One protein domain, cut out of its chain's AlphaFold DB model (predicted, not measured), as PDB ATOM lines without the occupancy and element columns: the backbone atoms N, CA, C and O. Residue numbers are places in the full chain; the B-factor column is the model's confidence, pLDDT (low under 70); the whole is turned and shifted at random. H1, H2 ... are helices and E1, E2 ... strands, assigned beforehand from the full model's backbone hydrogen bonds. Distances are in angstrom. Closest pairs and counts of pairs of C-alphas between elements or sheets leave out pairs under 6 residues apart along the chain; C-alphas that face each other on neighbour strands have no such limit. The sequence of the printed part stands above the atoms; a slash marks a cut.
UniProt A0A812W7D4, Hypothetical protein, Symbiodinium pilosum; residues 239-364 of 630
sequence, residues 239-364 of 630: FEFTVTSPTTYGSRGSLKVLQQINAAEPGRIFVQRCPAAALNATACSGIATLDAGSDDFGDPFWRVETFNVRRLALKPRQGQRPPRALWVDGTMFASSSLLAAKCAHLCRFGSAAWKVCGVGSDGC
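Overview. This is residues 239 to 364 of the 630 residues of the protein "Hypothetical protein" of Symbiodinium pilosum (UniProt A0A812W7D4). What shape do these coordinates make? Two twisted sheets lie face to face as a sandwich, the sheet E1, E3, E4, E6 and E7 against the sheet E2, E5, E8 and E9, with the short helix H1 joining E7 of the one to E8 of the other. The long loop of residues 275 to 300 lies at one end of the longest axis, beyond the ends of E3 and E4. What is it built of? The 126 printed residues hold nine named strands and one named helix, in the order E1 to E7, H1, E8, E9; the class is mostly strand, with under half of the residues in named elements. How large is it? It is compact, with a radius of gyration of the C-alphas of 14.2 A and spans of 40 by 32 by 29 A.

Along the chain. Where is the larger sheet? E1 is residues 239 to 243, beginning at C-alpha 239 (-8.709, 40.234, -14.568); E3 is 267 to 274, 22.6 A long; E4 is 301 to 307, 19.7 A; E6 is 325 to 328 and E7 is 331 to 334. Where are the others? E2 is 255 to 260, 14.1 A; E5 is 309 to 314, 13.8 A; E8 is 345 to 347; E9 is 355 to 357, ending at C-alpha 357 (14.025, 50.607, -11.558). H1 is 335 to 339.

Arrangement. How is the larger sheet ordered? It runs E1, E3, E4, E6, E7, mixed and twisted. E1 and E3 are antiparallel, N 241 to O 269 being 2.9 A; E3 and E4 form a hairpin, N 270 to O 305 being 2.8 A. E4 and E6 are parallel, N 304 to O 327 being 2.8 A; E6 and E7 form a hairpin, N 326 to O 333 being 2.8 A. And the second sheet? It runs E2, E5, E8, E9, antiparallel throughout: N 256 to O 313 is 2.8 A, N 346 to O 312 is 2.7 A, and N 357 to O 345 is 2.8 A in the hairpin E8 and E9. How do the sheets and H1 stand? The parts of the sandwich that face each other are 9.9 A centre to centre, the strands of the one at 28 degrees to those of the other. H1 stands at the second sheet's level, 3.0 A, and only grazes the larger sheet; its O i to N i+4 pair is within hydrogen-bond range.

Size, cuts and confidence. How far does it reach? The two C-alphas farthest apart, those of Ala 264 and Ala 292, are 42.5 A apart. Is it continuous? The printed part has no cut; the links E1 to E2 and E3 to E4 are long. Where is confidence low? Residues 282 to 283, 285 to 296, 351 and 361 to 362 are under 70; the mean pLDDT of the printed part is 86.1.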
ATOM      1  N   PHE A 239      -8.849  40.602 -15.970       94.19
ATOM      2  CA  PHE A 239      -8.709  40.234 -14.568       94.19
ATOM      3  C   PHE A 239      -8.131  41.384 -13.748       94.19
ATOM      4  O   PHE A 239      -7.455  42.269 -14.269       94.19
ATOM      5  N   GLU A 240      -8.381  41.344 -12.447       95.62
ATOM      6  CA  GLU A 240      -7.907  42.349 -11.495       95.62
ATOM      7  C   GLU A 240      -7.024  41.686 -10.443       95.62
ATOM      8  O   GLU A 240      -6.986  40.467 -10.348       95.62
ATOM      9  N   PHE A 241      -6.274  42.432  -9.650       97.75
ATOM     10  CA  PHE A 241      -5.613  41.851  -8.485       97.75
ATOM     11  C   PHE A 241      -5.529  42.884  -7.377       97.75
ATOM     12  O   PHE A 241      -4.841  43.898  -7.517       97.75
ATOM     13  N   THR A 242      -6.249  42.607  -6.298       98.06
ATOM     14  CA  THR A 242      -6.331  43.423  -5.091       98.06
ATOM     15  C   THR A 242      -5.369  42.861  -4.047       98.06
ATOM     16  O   THR A 242      -5.401  41.674  -3.728       98.06
ATOM     17  N   VAL A 243      -4.490  43.718  -3.531       96.00
ATOM     18  CA  VAL A 243      -3.416  43.378  -2.591       96.00
ATOM     19  C   VAL A 243      -3.463  44.363  -1.433       96.00
ATOM     20  O   VAL A 243      -3.152  45.538  -1.609       96.00
ATOM     21  N   THR A 244      -3.822  43.888  -0.245       92.94
ATOM     22  CA  THR A 244      -3.846  44.701   0.987       92.94
ATOM     23  C   THR A 244      -2.452  44.831   1.605       92.94
ATOM     24  O   THR A 244      -2.103  45.890   2.117       92.94
ATOM     25  N   SER A 245      -1.617  43.792   1.474       90.06
ATOM     26  CA  SER A 245      -0.225  43.777   1.933       90.06
ATOM     27  C   SER A 245       0.693  43.043   0.940       90.06
ATOM     28  O   SER A 245       0.639  41.822   0.815       90.06
ATOM     29  N   PRO A 246       1.595  43.731   0.215       92.12
ATOM     30  CA  PRO A 246       2.450  43.114  -0.802       92.12
ATOM     31  C   PRO A 246       3.289  41.924  -0.319       92.12
ATOM     32  O   PRO A 246       3.636  41.057  -1.127       92.12
ATOM     33  N   THR A 247       3.605  41.854   0.976       86.69
ATOM     34  CA  THR A 247       4.428  40.792   1.566       86.69
ATOM     35  C   THR A 247       3.692  39.465   1.741       86.69
ATOM     36  O   THR A 247       4.354  38.437   1.837       86.69
ATOM     37  N   THR A 248       2.355  39.455   1.764       88.44
ATOM     38  CA  THR A 248       1.551  38.252   2.066       88.44
ATOM     39  C   THR A 248       0.755  37.716   0.878       88.44
ATOM     40  O   THR A 248       0.016  36.744   1.013       88.44
ATOM     41  N   TYR A 249       0.932  38.309  -0.304       94.06
ATOM     42  CA  TYR A 249       0.271  37.897  -1.544       94.06
ATOM     43  C   TYR A 249       1.273  37.279  -2.521       94.06
ATOM     44  O   TYR A 249       2.479  37.505  -2.437       94.06
ATOM     45  N   GLY A 250       0.789  36.518  -3.495       94.75
ATOM     46  CA  GLY A 250       1.562  36.037  -4.634       94.75
ATOM     47  C   GLY A 250       1.607  37.051  -5.779       94.75
ATOM     48  O   GLY A 250       1.522  38.264  -5.578       94.75
ATOM     49  N   SER A 251       1.767  36.529  -6.991       95.25
ATOM     50  CA  SER A 251       1.506  37.245  -8.241       95.25
ATOM     51  C   SER A 251       0.141  36.857  -8.805       95.25
ATOM     52  O   SER A 251      -0.405  35.809  -8.440       95.25
ATOM     53  N   ARG A 252      -0.340  37.654  -9.760       95.00
ATOM     54  CA  ARG A 252      -1.401  37.258 -10.683       95.00
ATOM     55  C   ARG A 252      -0.997  37.528 -12.126       95.00
ATOM     56  O   ARG A 252      -0.591  38.638 -12.456       95.00
ATOM     57  N   GLY A 253      -1.078  36.518 -12.983       92.81
ATOM     58  CA  GLY A 253      -0.549  36.568 -14.341       92.81
ATOM     59  C   GLY A 253       0.915  36.995 -14.391       92.81
ATOM     60  O   GLY A 253       1.291  37.819 -15.220       92.81
ATOM     61  N   SER A 254       1.731  36.503 -13.456       93.31
ATOM     62  CA  SER A 254       3.127  36.925 -13.267       93.31
ATOM     63  C   SER A 254       3.321  38.382 -12.810       93.31
ATOM     64  O   SER A 254       4.454  38.768 -12.527       93.31
ATOM     65  N   LEU A 255       2.274  39.202 -12.686       97.06
ATOM     66  CA  LEU A 255       2.370  40.555 -12.137       97.06
ATOM     67  C   LEU A 255       2.375  40.497 -10.608       97.06
ATOM     68  O   LEU A 255       1.468  39.946  -9.984       97.06
ATOM     69  N   LYS A 256       3.412  41.067  -9.997       97.00
ATOM     70  CA  LYS A 256       3.627  41.073  -8.550       97.00
ATOM     71  C   LYS A 256       3.705  42.506  -8.041       97.00
ATOM     72  O   LYS A 256       4.677  43.210  -8.317       97.00
ATOM     73  N   VAL A 257       2.710  42.928  -7.263       97.06
ATOM     74  CA  VAL A 257       2.795  44.172  -6.488       97.06
ATOM     75  C   VAL A 257       3.897  44.000  -5.442       97.06
ATOM     76  O   VAL A 257       3.874  43.041  -4.671       97.06
ATOM     77  N   LEU A 258       4.877  44.904  -5.454       95.38
ATOM     78  CA  LEU A 258       6.019  44.886  -4.538       95.38
ATOM     79  C   LEU A 258       5.866  45.892  -3.395       95.38
ATOM     80  O   LEU A 258       6.364  45.648  -2.305       95.38
ATOM     81  N   GLN A 259       5.197  47.024  -3.634       94.38
ATOM     82  CA  GLN A 259       5.036  48.084  -2.637       94.38
ATOM     83  C   GLN A 259       3.808  48.949  -2.963       94.38
ATOM     84  O   GLN A 259       3.576  49.255  -4.138       94.38
ATOM     85  N   GLN A 260       3.052  49.364  -1.941       93.69
ATOM     86  CA  GLN A 260       1.947  50.332  -2.043       93.69
ATOM     87  C   GLN A 260       2.429  51.777  -1.846       93.69
ATOM     88  O   GLN A 260       3.531  52.014  -1.344       93.69
ATOM     89  N   ILE A 261       1.601  52.751  -2.238       92.88
ATOM     90  CA  ILE A 261       1.841  54.174  -1.941       92.88
ATOM     91  C   ILE A 261       1.393  54.488  -0.505       92.88
ATOM     92  O   ILE A 261       2.169  55.047   0.268       92.88
ATOM     93  N   ASN A 262       0.170  54.090  -0.158       92.81
ATOM     94  CA  ASN A 262      -0.469  54.225   1.143       92.81
ATOM     95  C   ASN A 262      -0.837  52.828   1.660       92.81
ATOM     96  O   ASN A 262      -1.567  52.096   1.000       92.81
ATOM     97  N   ALA A 263      -0.328  52.448   2.831       92.56
ATOM     98  CA  ALA A 263      -0.610  51.141   3.428       92.56
ATOM     99  C   ALA A 263      -1.988  51.054   4.106       92.56
ATOM    100  O   ALA A 263      -2.386  49.970   4.510       92.56
ATOM    101  N   ALA A 264      -2.695  52.181   4.231       92.19
ATOM    102  CA  ALA A 264      -4.059  52.249   4.749       92.19
ATOM    103  C   ALA A 264      -5.135  51.989   3.677       92.19
ATOM    104  O   ALA A 264      -6.307  52.252   3.919       92.19
ATOM    105  N   GLU A 265      -4.728  51.584   2.476       92.62
ATOM    106  CA  GLU A 265      -5.615  51.312   1.350       92.62
ATOM    107  C   GLU A 265      -5.073  50.108   0.566       92.62
ATOM    108  O   GLU A 265      -3.851  49.935   0.461       92.62
ATOM    109  N   PRO A 266      -5.926  49.316  -0.098       94.81
ATOM    110  CA  PRO A 266      -5.474  48.228  -0.951       94.81
ATOM    111  C   PRO A 266      -4.785  48.765  -2.214       94.81
ATOM    112  O   PRO A 266      -5.181  49.778  -2.793       94.81
ATOM    113  N   GLY A 267      -3.752  48.067  -2.676       96.50
ATOM    114  CA  GLY A 267      -3.228  48.219  -4.030       96.50
ATOM    115  C   GLY A 267      -4.065  47.404  -5.013       96.50
ATOM    116  O   GLY A 267      -4.404  46.259  -4.721       96.50
ATOM    117  N   ARG A 268      -4.382  47.958  -6.186       98.06
ATOM    118  CA  ARG A 268      -5.105  47.234  -7.246       98.06
ATOM    119  C   ARG A 268      -4.395  47.369  -8.583       98.06
ATOM    120  O   ARG A 268      -3.877  48.438  -8.915       98.06
ATOM    121  N   ILE A 269      -4.396  46.286  -9.349       98.12
ATOM    122  CA  ILE A 269      -4.069  46.302 -10.775       98.12
ATOM    123  C   ILE A 269      -5.270  45.802 -11.571       98.12
ATOM    124  O   ILE A 269      -5.875  44.797 -11.212       98.12
ATOM    125  N   PHE A 270      -5.590  46.497 -12.655       97.69
ATOM    126  CA  PHE A 270      -6.646  46.146 -13.598       97.69
ATOM    127  C   PHE A 270      -5.974  45.766 -14.906       97.69
ATOM    128  O   PHE A 270      -5.222  46.567 -15.464       97.69
ATOM    129  N   VAL A 271      -6.190  44.540 -15.374       96.38
ATOM    130  CA  VAL A 271      -5.458  43.985 -16.511       96.38
ATOM    131  C   VAL A 271      -6.419  43.607 -17.622       96.38
ATOM    132  O   VAL A 271      -7.331  42.803 -17.434       96.38
ATOM    133  N   GLN A 272      -6.146  44.144 -18.806       94.44
ATOM    134  CA  GLN A 272      -6.718  43.695 -20.066       94.44
ATOM    135  C   GLN A 272      -5.619  43.034 -20.901       94.44
ATOM    136  O   GLN A 272      -4.631  43.669 -21.290       94.44
ATOM    137  N   ARG A 273      -5.801  41.748 -21.197       92.06
ATOM    138  CA  ARG A 273      -4.948  40.991 -22.112       92.06
ATOM    139  C   ARG A 273      -5.249  41.412 -23.551       92.06
ATOM    140  O   ARG A 273      -6.405  41.418 -23.958       92.06
ATOM    141  N   CYS A 274      -4.217  41.703 -24.341       89.94
ATOM    142  CA  CYS A 274      -4.359  41.985 -25.771       89.94
ATOM    143  C   CYS A 274      -3.658  40.902 -26.600       89.94
ATOM    144  O   CYS A 274      -2.514  41.099 -27.022       89.94
ATOM    145  N   PRO A 275      -4.313  39.744 -26.829       87.00
ATOM    146  CA  PRO A 275      -3.765  38.680 -27.665       87.00
ATOM    147  C   PRO A 275      -3.617  39.143 -29.121       87.00
ATOM    148  O   PRO A 275      -4.286  40.073 -29.570       87.00
ATOM    149  N   ALA A 276      -2.778  38.454 -29.902       81.81
ATOM    150  CA  ALA A 276      -2.489  38.826 -31.294       81.81
ATOM    151  C   ALA A 276      -3.751  38.956 -32.171       81.81
ATOM    152  O   ALA A 276      -3.825  39.841 -33.020       81.81
ATOM    153  N   ALA A 277      -4.764  38.120 -31.925       78.38
ATOM    154  CA  ALA A 277      -6.044  38.172 -32.629       78.38
ATOM    155  C   ALA A 277      -6.878  39.432 -32.313       78.38
ATOM    156  O   ALA A 277      -7.709  39.827 -33.127       78.38
ATOM    157  N   ALA A 278      -6.653  40.072 -31.160       77.25
ATOM    158  CA  ALA A 278      -7.432  41.211 -30.674       77.25
ATOM    159  C   ALA A 278      -6.776  42.577 -30.948       77.25
ATOM    160  O   ALA A 278      -7.388  43.603 -30.667       77.25
ATOM    161  N   LEU A 279      -5.571  42.632 -31.532       74.62
ATOM    162  CA  LEU A 279      -4.815  43.884 -31.738       74.62
ATOM    163  C   LEU A 279      -5.541  44.937 -32.595       74.62
ATOM    164  O   LEU A 279      -5.287  46.131 -32.458       74.62
ATOM    165  N   ASN A 280      -6.451  44.503 -33.467       71.44
ATOM    166  CA  ASN A 280      -7.239  45.396 -34.321       71.44
ATOM    167  C   ASN A 280      -8.527  45.903 -33.645       71.44
ATOM    168  O   ASN A 280      -9.232  46.729 -34.225       71.44
ATOM    169  N   ALA A 281      -8.867  45.410 -32.449       70.50
ATOM    170  CA  ALA A 281     -10.015  45.890 -31.690       70.50
ATOM    171  C   ALA A 281      -9.696  47.241 -31.040       70.50
ATOM    172  O   ALA A 281      -8.588  47.450 -30.555       70.50
ATOM    173  N   THR A 282     -10.676  48.143 -30.958       67.62
ATOM    174  CA  THR A 282     -10.498  49.505 -30.420       67.62
ATOM    175  C   THR A 282      -9.858  49.515 -29.026       67.62
ATOM    176  O   THR A 282      -9.019  50.364 -28.745       67.62
ATOM    177  N   ALA A 283     -10.193  48.536 -28.180       69.19
ATOM    178  CA  ALA A 283      -9.674  48.433 -26.816       69.19
ATOM    179  C   ALA A 283      -8.189  48.008 -26.737       69.19
ATOM    180  O   ALA A 283      -7.498  48.378 -25.795       69.19
ATOM    181  N   CYS A 284      -7.680  47.312 -27.758       75.56
ATOM    182  CA  CYS A 284      -6.272  46.921 -27.899       75.56
ATOM    183  C   CYS A 284      -5.558  47.680 -29.034       75.56
ATOM    184  O   CYS A 284      -4.438  47.340 -29.416       75.56
ATOM    185  N   SER A 285      -6.198  48.721 -29.574       66.81
ATOM    186  CA  SER A 285      -5.648  49.543 -30.646       66.81
ATOM    187  C   SER A 285      -4.652  50.565 -30.086       66.81
ATOM    188  O   SER A 285      -4.863  51.129 -29.013       66.81
ATOM    189  N   GLY A 286      -3.549  50.808 -30.804       60.94
ATOM    190  CA  GLY A 286      -2.605  51.887 -30.472       60.94
ATOM    191  C   GLY A 286      -1.118  51.531 -30.480       60.94
ATOM    192  O   GLY A 286      -0.298  52.438 -30.376       60.94
ATOM    193  N   ILE A 287      -0.738  50.256 -30.643       58.69
ATOM    194  CA  ILE A 287       0.677  49.838 -30.651       58.69
ATOM    195  C   ILE A 287       0.939  48.948 -31.874       58.69
ATOM    196  O   ILE A 287       0.870  47.726 -31.811       58.69
ATOM    197  N   ALA A 288       1.202  49.580 -33.021       47.88
ATOM    198  CA  ALA A 288       1.304  48.921 -34.330       47.88
ATOM    199  C   ALA A 288       2.671  48.271 -34.639       47.88
ATOM    200  O   ALA A 288       2.885  47.822 -35.761       47.88
ATOM    201  N   THR A 289       3.613  48.214 -33.694       55.91
ATOM    202  CA  THR A 289       4.996  47.786 -33.982       55.91
ATOM    203  C   THR A 289       5.644  47.057 -32.804       55.91
ATOM    204  O   THR A 289       6.630  47.520 -32.235       55.91
ATOM    205  N   LEU A 290       5.096  45.906 -32.411       57.56
ATOM    206  CA  LEU A 290       5.872  44.904 -31.675       57.56
ATOM    207  C   LEU A 290       6.148  43.750 -32.638       57.56
ATOM    208  O   LEU A 290       5.228  43.010 -32.986       57.56
ATOM    209  N   ASP A 291       7.399  43.632 -33.091       51.91
ATOM    210  CA  ASP A 291       7.838  42.573 -34.005       51.91
ATOM    211  C   ASP A 291       7.390  41.190 -33.511       51.91
ATOM    212  O   ASP A 291       7.383  40.897 -32.309       51.91
ATOM    213  N   ALA A 292       7.003  40.328 -34.452       48.28
ATOM    214  CA  ALA A 292       6.710  38.927 -34.185       48.28
ATOM    215  C   ALA A 292       8.019  38.212 -33.810       48.28
ATOM    216  O   ALA A 292       8.826  37.909 -34.686       48.28
ATOM    217  N   GLY A 293       8.268  37.974 -32.516       54.09
ATOM    218  CA  GLY A 293       9.539  37.379 -32.096       54.09
ATOM    219  C   GLY A 293       9.581  36.770 -30.692       54.09
ATOM    220  O   GLY A 293       9.336  37.450 -29.698       54.09
ATOM    221  N   SER A 294      10.018  35.506 -30.669       56.44
ATOM    222  CA  SER A 294      10.279  34.546 -29.577       56.44
ATOM    223  C   SER A 294       9.079  33.814 -28.960       56.44
ATOM    224  O   SER A 294       8.078  34.418 -28.579       56.44
ATOM    225  N   ASP A 295       9.236  32.489 -28.840       61.38
ATOM    226  CA  ASP A 295       8.267  31.532 -28.279       61.38
ATOM    227  C   ASP A 295       8.111  31.640 -26.745       61.38
ATOM    228  O   ASP A 295       7.217  31.019 -26.162       61.38
ATOM    229  N   ASP A 296       8.965  32.439 -26.096       68.25
ATOM    230  CA  ASP A 296       9.046  32.581 -24.636       68.25
ATOM    231  C   ASP A 296       7.959  33.505 -24.052       68.25
ATOM    232  O   ASP A 296       7.692  33.472 -22.848       68.25
ATOM    233  N   PHE A 297       7.304  34.315 -24.891       77.06
ATOM    234  CA  PHE A 297       6.263  35.262 -24.476       77.06
ATOM    235  C   PHE A 297       4.866  34.838 -24.937       77.06
ATOM    236  O   PHE A 297       4.692  34.180 -25.963       77.06
ATOM    237  N   GLY A 298       3.861  35.235 -24.155       84.75
ATOM    238  CA  GLY A 298       2.447  35.032 -24.450       84.75
ATOM    239  C   GLY A 298       1.896  36.156 -25.324       84.75
ATOM    240  O   GLY A 298       2.318  36.353 -26.465       84.75
ATOM    241  N   ASP A 299       0.940  36.905 -24.782       88.81
ATOM    242  CA  ASP A 299       0.271  37.979 -25.516       88.81
ATOM    243  C   ASP A 299       1.257  39.084 -25.962       88.81
ATOM    244  O   ASP A 299       2.231  39.374 -25.257       88.81
ATOM    245  N   PRO A 300       1.016  39.745 -27.112       87.81
ATOM    246  CA  PRO A 300       1.811  40.884 -27.569       87.81
ATOM    247  C   PRO A 300       1.994  41.971 -26.510       87.81
ATOM    248  O   PRO A 300       3.113  42.416 -26.273       87.81
ATOM    249  N   PHE A 301       0.915  42.390 -25.853       89.31
ATOM    250  CA  PHE A 301       1.008  43.275 -24.704       89.31
ATOM    251  C   PHE A 301      -0.219  43.140 -23.809       89.31
ATOM    252  O   PHE A 301      -1.266  42.671 -24.253       89.31
ATOM    253  N   TRP A 302      -0.097  43.583 -22.562       93.62
ATOM    254  CA  TRP A 302      -1.236  43.804 -21.669       93.62
ATOM    255  C   TRP A 302      -1.361  45.285 -21.338       93.62
ATOM    256  O   TRP A 302      -0.350  45.962 -21.138       93.62
ATOM    257  N   ARG A 303      -2.596  45.778 -21.255       94.12
ATOM    258  CA  ARG A 303      -2.897  47.080 -20.658       94.12
ATOM    259  C   ARG A 303      -3.108  46.880 -19.163       94.12
ATOM    260  O   ARG A 303      -3.874  46.005 -18.765       94.12
ATOM    261  N   VAL A 304      -2.407  47.673 -18.361       96.56
ATOM    262  CA  VAL A 304      -2.427  47.609 -16.902       96.56
ATOM    263  C   VAL A 304      -2.730  48.997 -16.354       96.56
ATOM    264  O   VAL A 304      -1.952  49.929 -16.551       96.56
ATOM    265  N   GLU A 305      -3.846  49.128 -15.650       96.94
ATOM    266  CA  GLU A 305      -4.162  50.327 -14.871       96.94
ATOM    267  C   GLU A 305      -3.907  50.038 -13.393       96.94
ATOM    268  O   GLU A 305      -4.130  48.918 -12.929       96.94
ATOM    269  N   THR A 306      -3.379  51.011 -12.649       97.31
ATOM    270  CA  THR A 306      -2.969  50.785 -11.258       97.31
ATOM    271  C   THR A 306      -3.559  51.797 -10.284       97.31
ATOM    272  O   THR A 306      -3.530  53.008 -10.502       97.31
ATOM    273  N   PHE A 307      -4.002  51.303  -9.130       96.81
ATOM    274  CA  PHE A 307      -4.456  52.107  -7.998       96.81
ATOM    275  C   PHE A 307      -3.595  51.801  -6.772       96.81
ATOM    276  O   PHE A 307      -3.375  50.637  -6.445       96.81
ATOM    277  N   ASN A 308      -3.060  52.837  -6.118       95.69
ATOM    278  CA  ASN A 308      -2.229  52.715  -4.912       95.69
ATOM    279  C   ASN A 308      -0.992  51.776  -5.039       95.69
ATOM    280  O   ASN A 308      -0.411  51.322  -4.055       95.69
ATOM    281  N   VAL A 309      -0.518  51.504  -6.259       96.00
ATOM    282  CA  VAL A 309       0.720  50.736  -6.497       96.00
ATOM    283  C   VAL A 309       1.914  51.682  -6.609       96.00
ATOM    284  O   VAL A 309       1.854  52.661  -7.350       96.00
ATOM    285  N   ARG A 310       3.009  51.393  -5.902       94.38
ATOM    286  CA  ARG A 310       4.271  52.156  -5.950       94.38
ATOM    287  C   ARG A 310       5.371  51.421  -6.712       94.38
ATOM    288  O   ARG A 310       6.116  52.045  -7.467       94.38
ATOM    289  N   ARG A 311       5.460  50.099  -6.530       95.00
ATOM    290  CA  ARG A 311       6.411  49.213  -7.223       95.00
ATOM    291  C   ARG A 311       5.701  47.958  -7.730       95.00
ATOM    292  O   ARG A 311       4.940  47.338  -6.985       95.00
ATOM    293  N   LEU A 312       5.969  47.571  -8.976       96.75
ATOM    294  CA  LEU A 312       5.360  46.430  -9.667       96.75
ATOM    295  C   LEU A 312       6.444  45.633 -10.397       96.75
ATOM    296  O   LEU A 312       7.226  46.207 -11.146       96.75
ATOM    297  N   ALA A 313       6.491  44.317 -10.221       95.94
ATOM    298  CA  ALA A 313       7.433  43.452 -10.925       95.94
ATOM    299  C   ALA A 313       6.735  42.402 -11.781       95.94
ATOM    300  O   ALA A 313       5.594  42.018 -11.530       95.94
ATOM    301  N   LEU A 314       7.483  41.901 -12.760       95.62
ATOM    302  CA  LEU A 314       7.123  40.736 -13.547       95.62
ATOM    303  C   LEU A 314       7.910  39.532 -13.011       95.62
ATOM    304  O   LEU A 314       9.138  39.505 -13.070       95.62
ATOM    305  N   LYS A 315       7.208  38.558 -12.432       93.25
ATOM    306  CA  LYS A 315       7.759  37.353 -11.798       93.25
ATOM    307  C   LYS A 315       7.130  36.102 -12.431       93.25
ATOM    308  O   LYS A 315       6.272  35.474 -11.809       93.25
ATOM    309  N   PRO A 316       7.498  35.767 -13.684       89.75
ATOM    310  CA  PRO A 316       6.960  34.599 -14.363       89.75
ATOM    311  C   PRO A 316       7.418  33.317 -13.679       89.75
ATOM    312  O   PRO A 316       8.532  33.233 -13.158       89.75
ATOM    313  N   ARG A 317       6.540  32.317 -13.688       83.38
ATOM    314  CA  ARG A 317       6.819  30.975 -13.175       83.38
ATOM    315  C   ARG A 317       6.881  29.957 -14.297       83.38
ATOM    316  O   ARG A 317       6.458  30.222 -15.419       83.38
ATOM    317  N   GLN A 318       7.405  28.776 -13.980       77.19
ATOM    318  CA  GLN A 318       7.416  27.662 -14.915       77.19
ATOM    319  C   GLN A 318       5.986  27.375 -15.401       77.19
ATOM    320  O   GLN A 318       5.057  27.269 -14.608       77.19
ATOM    321  N   GLY A 319       5.805  27.300 -16.720       76.19
ATOM    322  CA  GLY A 319       4.488  27.116 -17.336       76.19
ATOM    323  C   GLY A 319       3.696  28.401 -17.592       76.19
ATOM    324  O   GLY A 319       2.762  28.365 -18.389       76.19
ATOM    325  N   GLN A 320       4.076  29.538 -17.001       81.69
ATOM    326  CA  GLN A 320       3.475  30.835 -17.311       81.69
ATOM    327  C   GLN A 320       4.262  31.552 -18.402       81.69
ATOM    328  O   GLN A 320       5.488  31.638 -18.352       81.69
ATOM    329  N   ARG A 321       3.542  32.122 -19.370       85.38
ATOM    330  CA  ARG A 321       4.120  32.987 -20.400       85.38
ATOM    331  C   ARG A 321       3.666  34.423 -20.156       85.38
ATOM    332  O   ARG A 321       2.490  34.712 -20.384       85.38
ATOM    333  N   PRO A 322       4.547  35.321 -19.685       89.75
ATOM    334  CA  PRO A 322       4.183  36.717 -19.495       89.75
ATOM    335  C   PRO A 322       3.937  37.400 -20.851       89.75
ATOM    336  O   PRO A 322       4.402  36.899 -21.884       89.75
ATOM    337  N   PRO A 323       3.250  38.555 -20.887       92.25
ATOM    338  CA  PRO A 323       3.131  39.318 -22.123       92.25
ATOM    339  C   PRO A 323       4.509  39.794 -22.584       92.25
ATOM    340  O   PRO A 323       5.412  39.996 -21.770       92.25
ATOM    341  N   ARG A 324       4.678  40.037 -23.883       89.75
ATOM    342  CA  ARG A 324       5.932  40.593 -24.422       89.75
ATOM    343  C   ARG A 324       6.182  42.016 -23.924       89.75
ATOM    344  O   ARG A 324       7.332  42.450 -23.825       89.75
ATOM    345  N   ALA A 325       5.111  42.735 -23.605       91.44
ATOM    346  CA  ALA A 325       5.193  44.110 -23.165       91.44
ATOM    347  C   ALA A 325       4.014  44.506 -22.246       91.44
ATOM    348  O   ALA A 325       2.925  43.939 -22.332       91.44
ATOM    349  N   LEU A 326       4.221  45.487 -21.368       94.19
ATOM    350  CA  LEU A 326       3.213  46.024 -20.445       94.19
ATOM    351  C   LEU A 326       2.960  47.514 -20.702       94.19
ATOM    352  O   LEU A 326       3.885  48.321 -20.613       94.19
ATOM    353  N   TRP A 327       1.713  47.881 -20.993       93.44
ATOM    354  CA  TRP A 327       1.268  49.271 -21.071       93.44
ATOM    355  C   TRP A 327       0.688  49.683 -19.718       93.44
ATOM    356  O   TRP A 327      -0.480  49.419 -19.445       93.44
ATOM    357  N   VAL A 328       1.511  50.286 -18.859       95.19
ATOM    358  CA  VAL A 328       1.160  50.608 -17.467       95.19
ATOM    359  C   VAL A 328       0.867  52.098 -17.322       95.19
ATOM    360  O   VAL A 328       1.751  52.921 -17.563       95.19
ATOM    361  N   ASP A 329      -0.371  52.442 -16.952       94.19
ATOM    362  CA  ASP A 329      -0.868  53.820 -16.775       94.19
ATOM    363  C   ASP A 329      -0.393  54.786 -17.881       94.19
ATOM    364  O   ASP A 329       0.151  55.863 -17.629       94.19
ATOM    365  N   GLY A 330      -0.530  54.370 -19.141       89.12
ATOM    366  CA  GLY A 330      -0.163  55.196 -20.291       89.12
ATOM    367  C   GLY A 330       1.285  55.051 -20.776       89.12
ATOM    368  O   GLY A 330       1.572  55.508 -21.880       89.12
ATOM    369  N   THR A 331       2.172  54.357 -20.054       91.50
ATOM    370  CA  THR A 331       3.588  54.181 -20.445       91.50
ATOM    371  C   THR A 331       3.910  52.740 -20.831       91.50
ATOM    372  O   THR A 331       3.466  51.797 -20.184       91.50
ATOM    373  N   MET A 332       4.687  52.560 -21.900       91.25
ATOM    374  CA  MET A 332       4.970  51.250 -22.479       91.25
ATOM    375  C   MET A 332       6.325  50.689 -22.034       91.25
ATOM    376  O   MET A 332       7.347  51.360 -22.168       91.25
ATOM    377  N   PHE A 333       6.345  49.438 -21.568       93.00
ATOM    378  CA  PHE A 333       7.549  48.742 -21.106       93.00
ATOM    379  C   PHE A 333       7.719  47.382 -21.778       93.00
ATOM    380  O   PHE A 333       6.793  46.574 -21.809       93.00
ATOM    381  N   ALA A 334       8.921  47.092 -22.275       91.75
ATOM    382  CA  ALA A 334       9.263  45.751 -22.734       91.75
ATOM    383  C   ALA A 334       9.457  44.816 -21.532       91.75
ATOM    384  O   ALA A 334      10.208  45.136 -20.606       91.75
ATOM    385  N   SER A 335       8.829  43.639 -21.560       92.62
ATOM    386  CA  SER A 335       8.963  42.654 -20.481       92.62
ATOM    387  C   SER A 335      10.392  42.135 -20.349       92.62
ATOM    388  O   SER A 335      10.841  41.861 -19.241       92.62
ATOM    389  N   SER A 336      11.150  42.083 -21.449       90.56
ATOM    390  CA  SER A 336      12.578  41.745 -21.434       90.56
ATOM    391  C   SER A 336      13.389  42.661 -20.511       90.56
ATOM    392  O   SER A 336      14.248  42.172 -19.784       90.56
ATOM    393  N   SER A 337      13.074  43.959 -20.450       89.62
ATOM    394  CA  SER A 337      13.738  44.905 -19.540       89.62
ATOM    395  C   SER A 337      13.449  44.611 -18.066       89.62
ATOM    396  O   SER A 337      14.307  44.827 -17.216       89.62
ATOM    397  N   LEU A 338      12.255  44.095 -17.755       91.50
ATOM    398  CA  LEU A 338      11.849  43.726 -16.393       91.50
ATOM    399  C   LEU A 338      12.380  42.357 -15.962       91.50
ATOM    400  O   LEU A 338      12.437  42.066 -14.772       91.50
ATOM    401  N   LEU A 339      12.779  41.526 -16.922       90.69
ATOM    402  CA  LEU A 339      13.379  40.214 -16.685       90.69
ATOM    403  C   LEU A 339      14.913  40.244 -16.789       90.69
ATOM    404  O   LEU A 339      15.566  39.254 -16.474       90.69
ATOM    405  N   ALA A 340      15.493  41.377 -17.200       86.62
ATOM    406  CA  ALA A 340      16.930  41.531 -17.424       86.62
ATOM    407  C   ALA A 340      17.771  41.439 -16.139       86.62
ATOM    408  O   ALA A 340      18.946  41.081 -16.202       86.62
ATOM    409  N   ALA A 341      17.192  41.761 -14.979       86.31
ATOM    410  CA  ALA A 341      17.868  41.679 -13.689       86.31
ATOM    411  C   ALA A 341      16.926  41.161 -12.599       86.31
ATOM    412  O   ALA A 341      15.723  41.407 -12.627       86.31
ATOM    413  N   LYS A 342      17.487  40.493 -11.585       87.00
ATOM    414  CA  LYS A 342      16.728  39.913 -10.460       87.00
ATOM    415  C   LYS A 342      15.812  40.936  -9.769       87.00
ATOM    416  O   LYS A 342      14.686  40.594  -9.395       87.00
ATOM    417  N   CYS A 343      16.306  42.162  -9.611       90.06
ATOM    418  CA  CYS A 343      15.619  43.256  -8.928       90.06
ATOM    419  C   CYS A 343      14.969  44.255  -9.887       90.06
ATOM    420  O   CYS A 343      14.426  45.253  -9.422       90.06
ATOM    421  N   ALA A 344      14.972  43.995 -11.200       92.75
ATOM    422  CA  ALA A 344      14.286  44.859 -12.147       92.75
ATOM    423  C   ALA A 344      12.778  44.884 -11.851       92.75
ATOM    424  O   ALA A 344      12.133  43.850 -11.656       92.75
ATOM    425  N   HIS A 345      12.224  46.090 -11.782       94.56
ATOM    426  CA  HIS A 345      10.809  46.329 -11.522       94.56
ATOM    427  C   HIS A 345      10.393  47.693 -12.083       94.56
ATOM    428  O   HIS A 345      11.230  48.523 -12.427       94.56
ATOM    429  N   LEU A 346       9.094  47.936 -12.184       95.44
ATOM    430  CA  LEU A 346       8.533  49.253 -12.444       95.44
ATOM    431  C   LEU A 346       8.361  49.993 -11.123       95.44
ATOM    432  O   LEU A 346       7.848  49.418 -10.161       95.44
ATOM    433  N   CYS A 347       8.746  51.264 -11.079       93.75
ATOM    434  CA  CYS A 347       8.495  52.120  -9.924       93.75
ATOM    435  C   CYS A 347       7.940  53.491 -10.325       93.75
ATOM    436  O   CYS A 347       8.246  54.013 -11.403       93.75
ATOM    437  N   ARG A 348       7.118  54.069  -9.440       91.75
ATOM    438  CA  ARG A 348       6.660  55.462  -9.501       91.75
ATOM    439  C   ARG A 348       6.711  56.094  -8.113       91.75
ATOM    440  O   ARG A 348       6.380  55.450  -7.119       91.75
ATOM    441  N   PHE A 349       7.103  57.362  -8.052       86.00
ATOM    442  CA  PHE A 349       7.219  58.115  -6.803       86.00
ATOM    443  C   PHE A 349       6.484  59.451  -6.950       86.00
ATOM    444  O   PHE A 349       6.739  60.196  -7.896       86.00
ATOM    445  N   GLY A 350       5.561  59.759  -6.035       75.81
ATOM    446  CA  GLY A 350       4.717  60.955  -6.142       75.81
ATOM    447  C   GLY A 350       3.886  60.966  -7.433       75.81
ATOM    448  O   GLY A 350       3.299  59.953  -7.799       75.81
ATOM    449  N   SER A 351       3.856  62.102  -8.135       68.25
ATOM    450  CA  SER A 351       3.158  62.279  -9.421       68.25
ATOM    451  C   SER A 351       3.993  61.891 -10.652       68.25
ATOM    452  O   SER A 351       3.616  62.211 -11.780       68.25
ATOM    453  N   ALA A 352       5.148  61.244 -10.464       75.56
ATOM    454  CA  ALA A 352       6.033  60.878 -11.562       75.56
ATOM    455  C   ALA A 352       5.460  59.740 -12.426       75.56
ATOM    456  O   ALA A 352       4.794  58.830 -11.929       75.56
ATOM    457  N   ALA A 353       5.788  59.768 -13.721       88.19
ATOM    458  CA  ALA A 353       5.512  58.667 -14.639       88.19
ATOM    459  C   ALA A 353       6.275  57.392 -14.234       88.19
ATOM    460  O   ALA A 353       7.350  57.458 -13.628       88.19
ATOM    461  N   TRP A 354       5.730  56.233 -14.609       94.81
ATOM    462  CA  TRP A 354       6.390  54.946 -14.415       94.81
ATOM    463  C   TRP A 354       7.738  54.889 -15.139       94.81
ATOM    464  O   TRP A 354       7.891  55.390 -16.254       94.81
ATOM    465  N   LYS A 355       8.708  54.215 -14.523       93.19
ATOM    466  CA  LYS A 355      10.009  53.907 -15.127       93.19
ATOM    467  C   LYS A 355      10.506  52.538 -14.665       93.19
ATOM    468  O   LYS A 355      10.004  51.994 -13.681       93.19
ATOM    469  N   VAL A 356      11.505  51.999 -15.363       92.31
ATOM    470  CA  VAL A 356      12.217  50.786 -14.935       92.31
ATOM    471  C   VAL A 356      13.247  51.159 -13.868       92.31
ATOM    472  O   VAL A 356      14.030  52.090 -14.048       92.31
ATOM    473  N   CYS A 357      13.226  50.423 -12.765       91.19
ATOM    474  CA  CYS A 357      14.025  50.607 -11.558       91.19
ATOM    475  C   CYS A 357      14.710  49.279 -11.210       91.19
ATOM    476  O   CYS A 357      14.353  48.226 -11.747       91.19
ATOM    477  N   GLY A 358      15.712  49.310 -10.336       85.94
ATOM    478  CA  GLY A 358      16.337  48.078  -9.850       85.94
ATOM    479  C   GLY A 358      17.292  47.344 -10.813       85.94
ATOM    480  O   GLY A 358      17.557  46.157 -10.623       85.94
ATOM    481  N   VAL A 359      17.797  48.019 -11.855       80.31
ATOM    482  CA  VAL A 359      18.701  47.434 -12.879       80.31
ATOM    483  C   VAL A 359      20.195  47.629 -12.541       80.31
ATOM    484  O   VAL A 359      21.046  46.928 -13.081       80.31
ATOM    485  N   GLY A 360      20.529  48.570 -11.647       72.69
ATOM    486  CA  GLY A 360      21.900  48.827 -11.177       72.69
ATOM    487  C   GLY A 360      22.345  47.920 -10.019       72.69
ATOM    488  O   GLY A 360      21.553  47.127  -9.511       72.69
ATOM    489  N   SER A 361      23.602  48.066  -9.574       66.25
ATOM    490  CA  SER A 361      24.173  47.302  -8.443       66.25
ATOM    491  C   SER A 361      23.390  47.465  -7.141       66.25
ATOM    492  O   SER A 361      23.282  46.512  -6.378       66.25
ATOM    493  N   ASP A 362      22.801  48.643  -6.948       65.56
ATOM    494  CA  ASP A 362      22.110  49.051  -5.718       65.56
ATOM    495  C   ASP A 362      20.583  48.879  -5.864       65.56
ATOM    496  O   ASP A 362      19.780  49.296  -5.036       65.56
ATOM    497  N   GLY A 363      20.141  48.247  -6.958       70.81
ATOM    498  CA  GLY A 363      18.740  48.199  -7.367       70.81
ATOM    499  C   GLY A 363      17.788  47.452  -6.425       70.81
ATOM    500  O   GLY A 363      16.567  47.584  -6.545       70.81
ATOM    501  N   CYS A 364      18.333  46.662  -5.500       84.38
ATOM    502  CA  CYS A 364      17.573  45.942  -4.481       84.38
ATOM    503  C   CYS A 364      17.592  46.660  -3.121       84.38
ATOM    504  O   CYS A 364      16.949  46.179  -2.193       84.38
TER     505      CYS A 364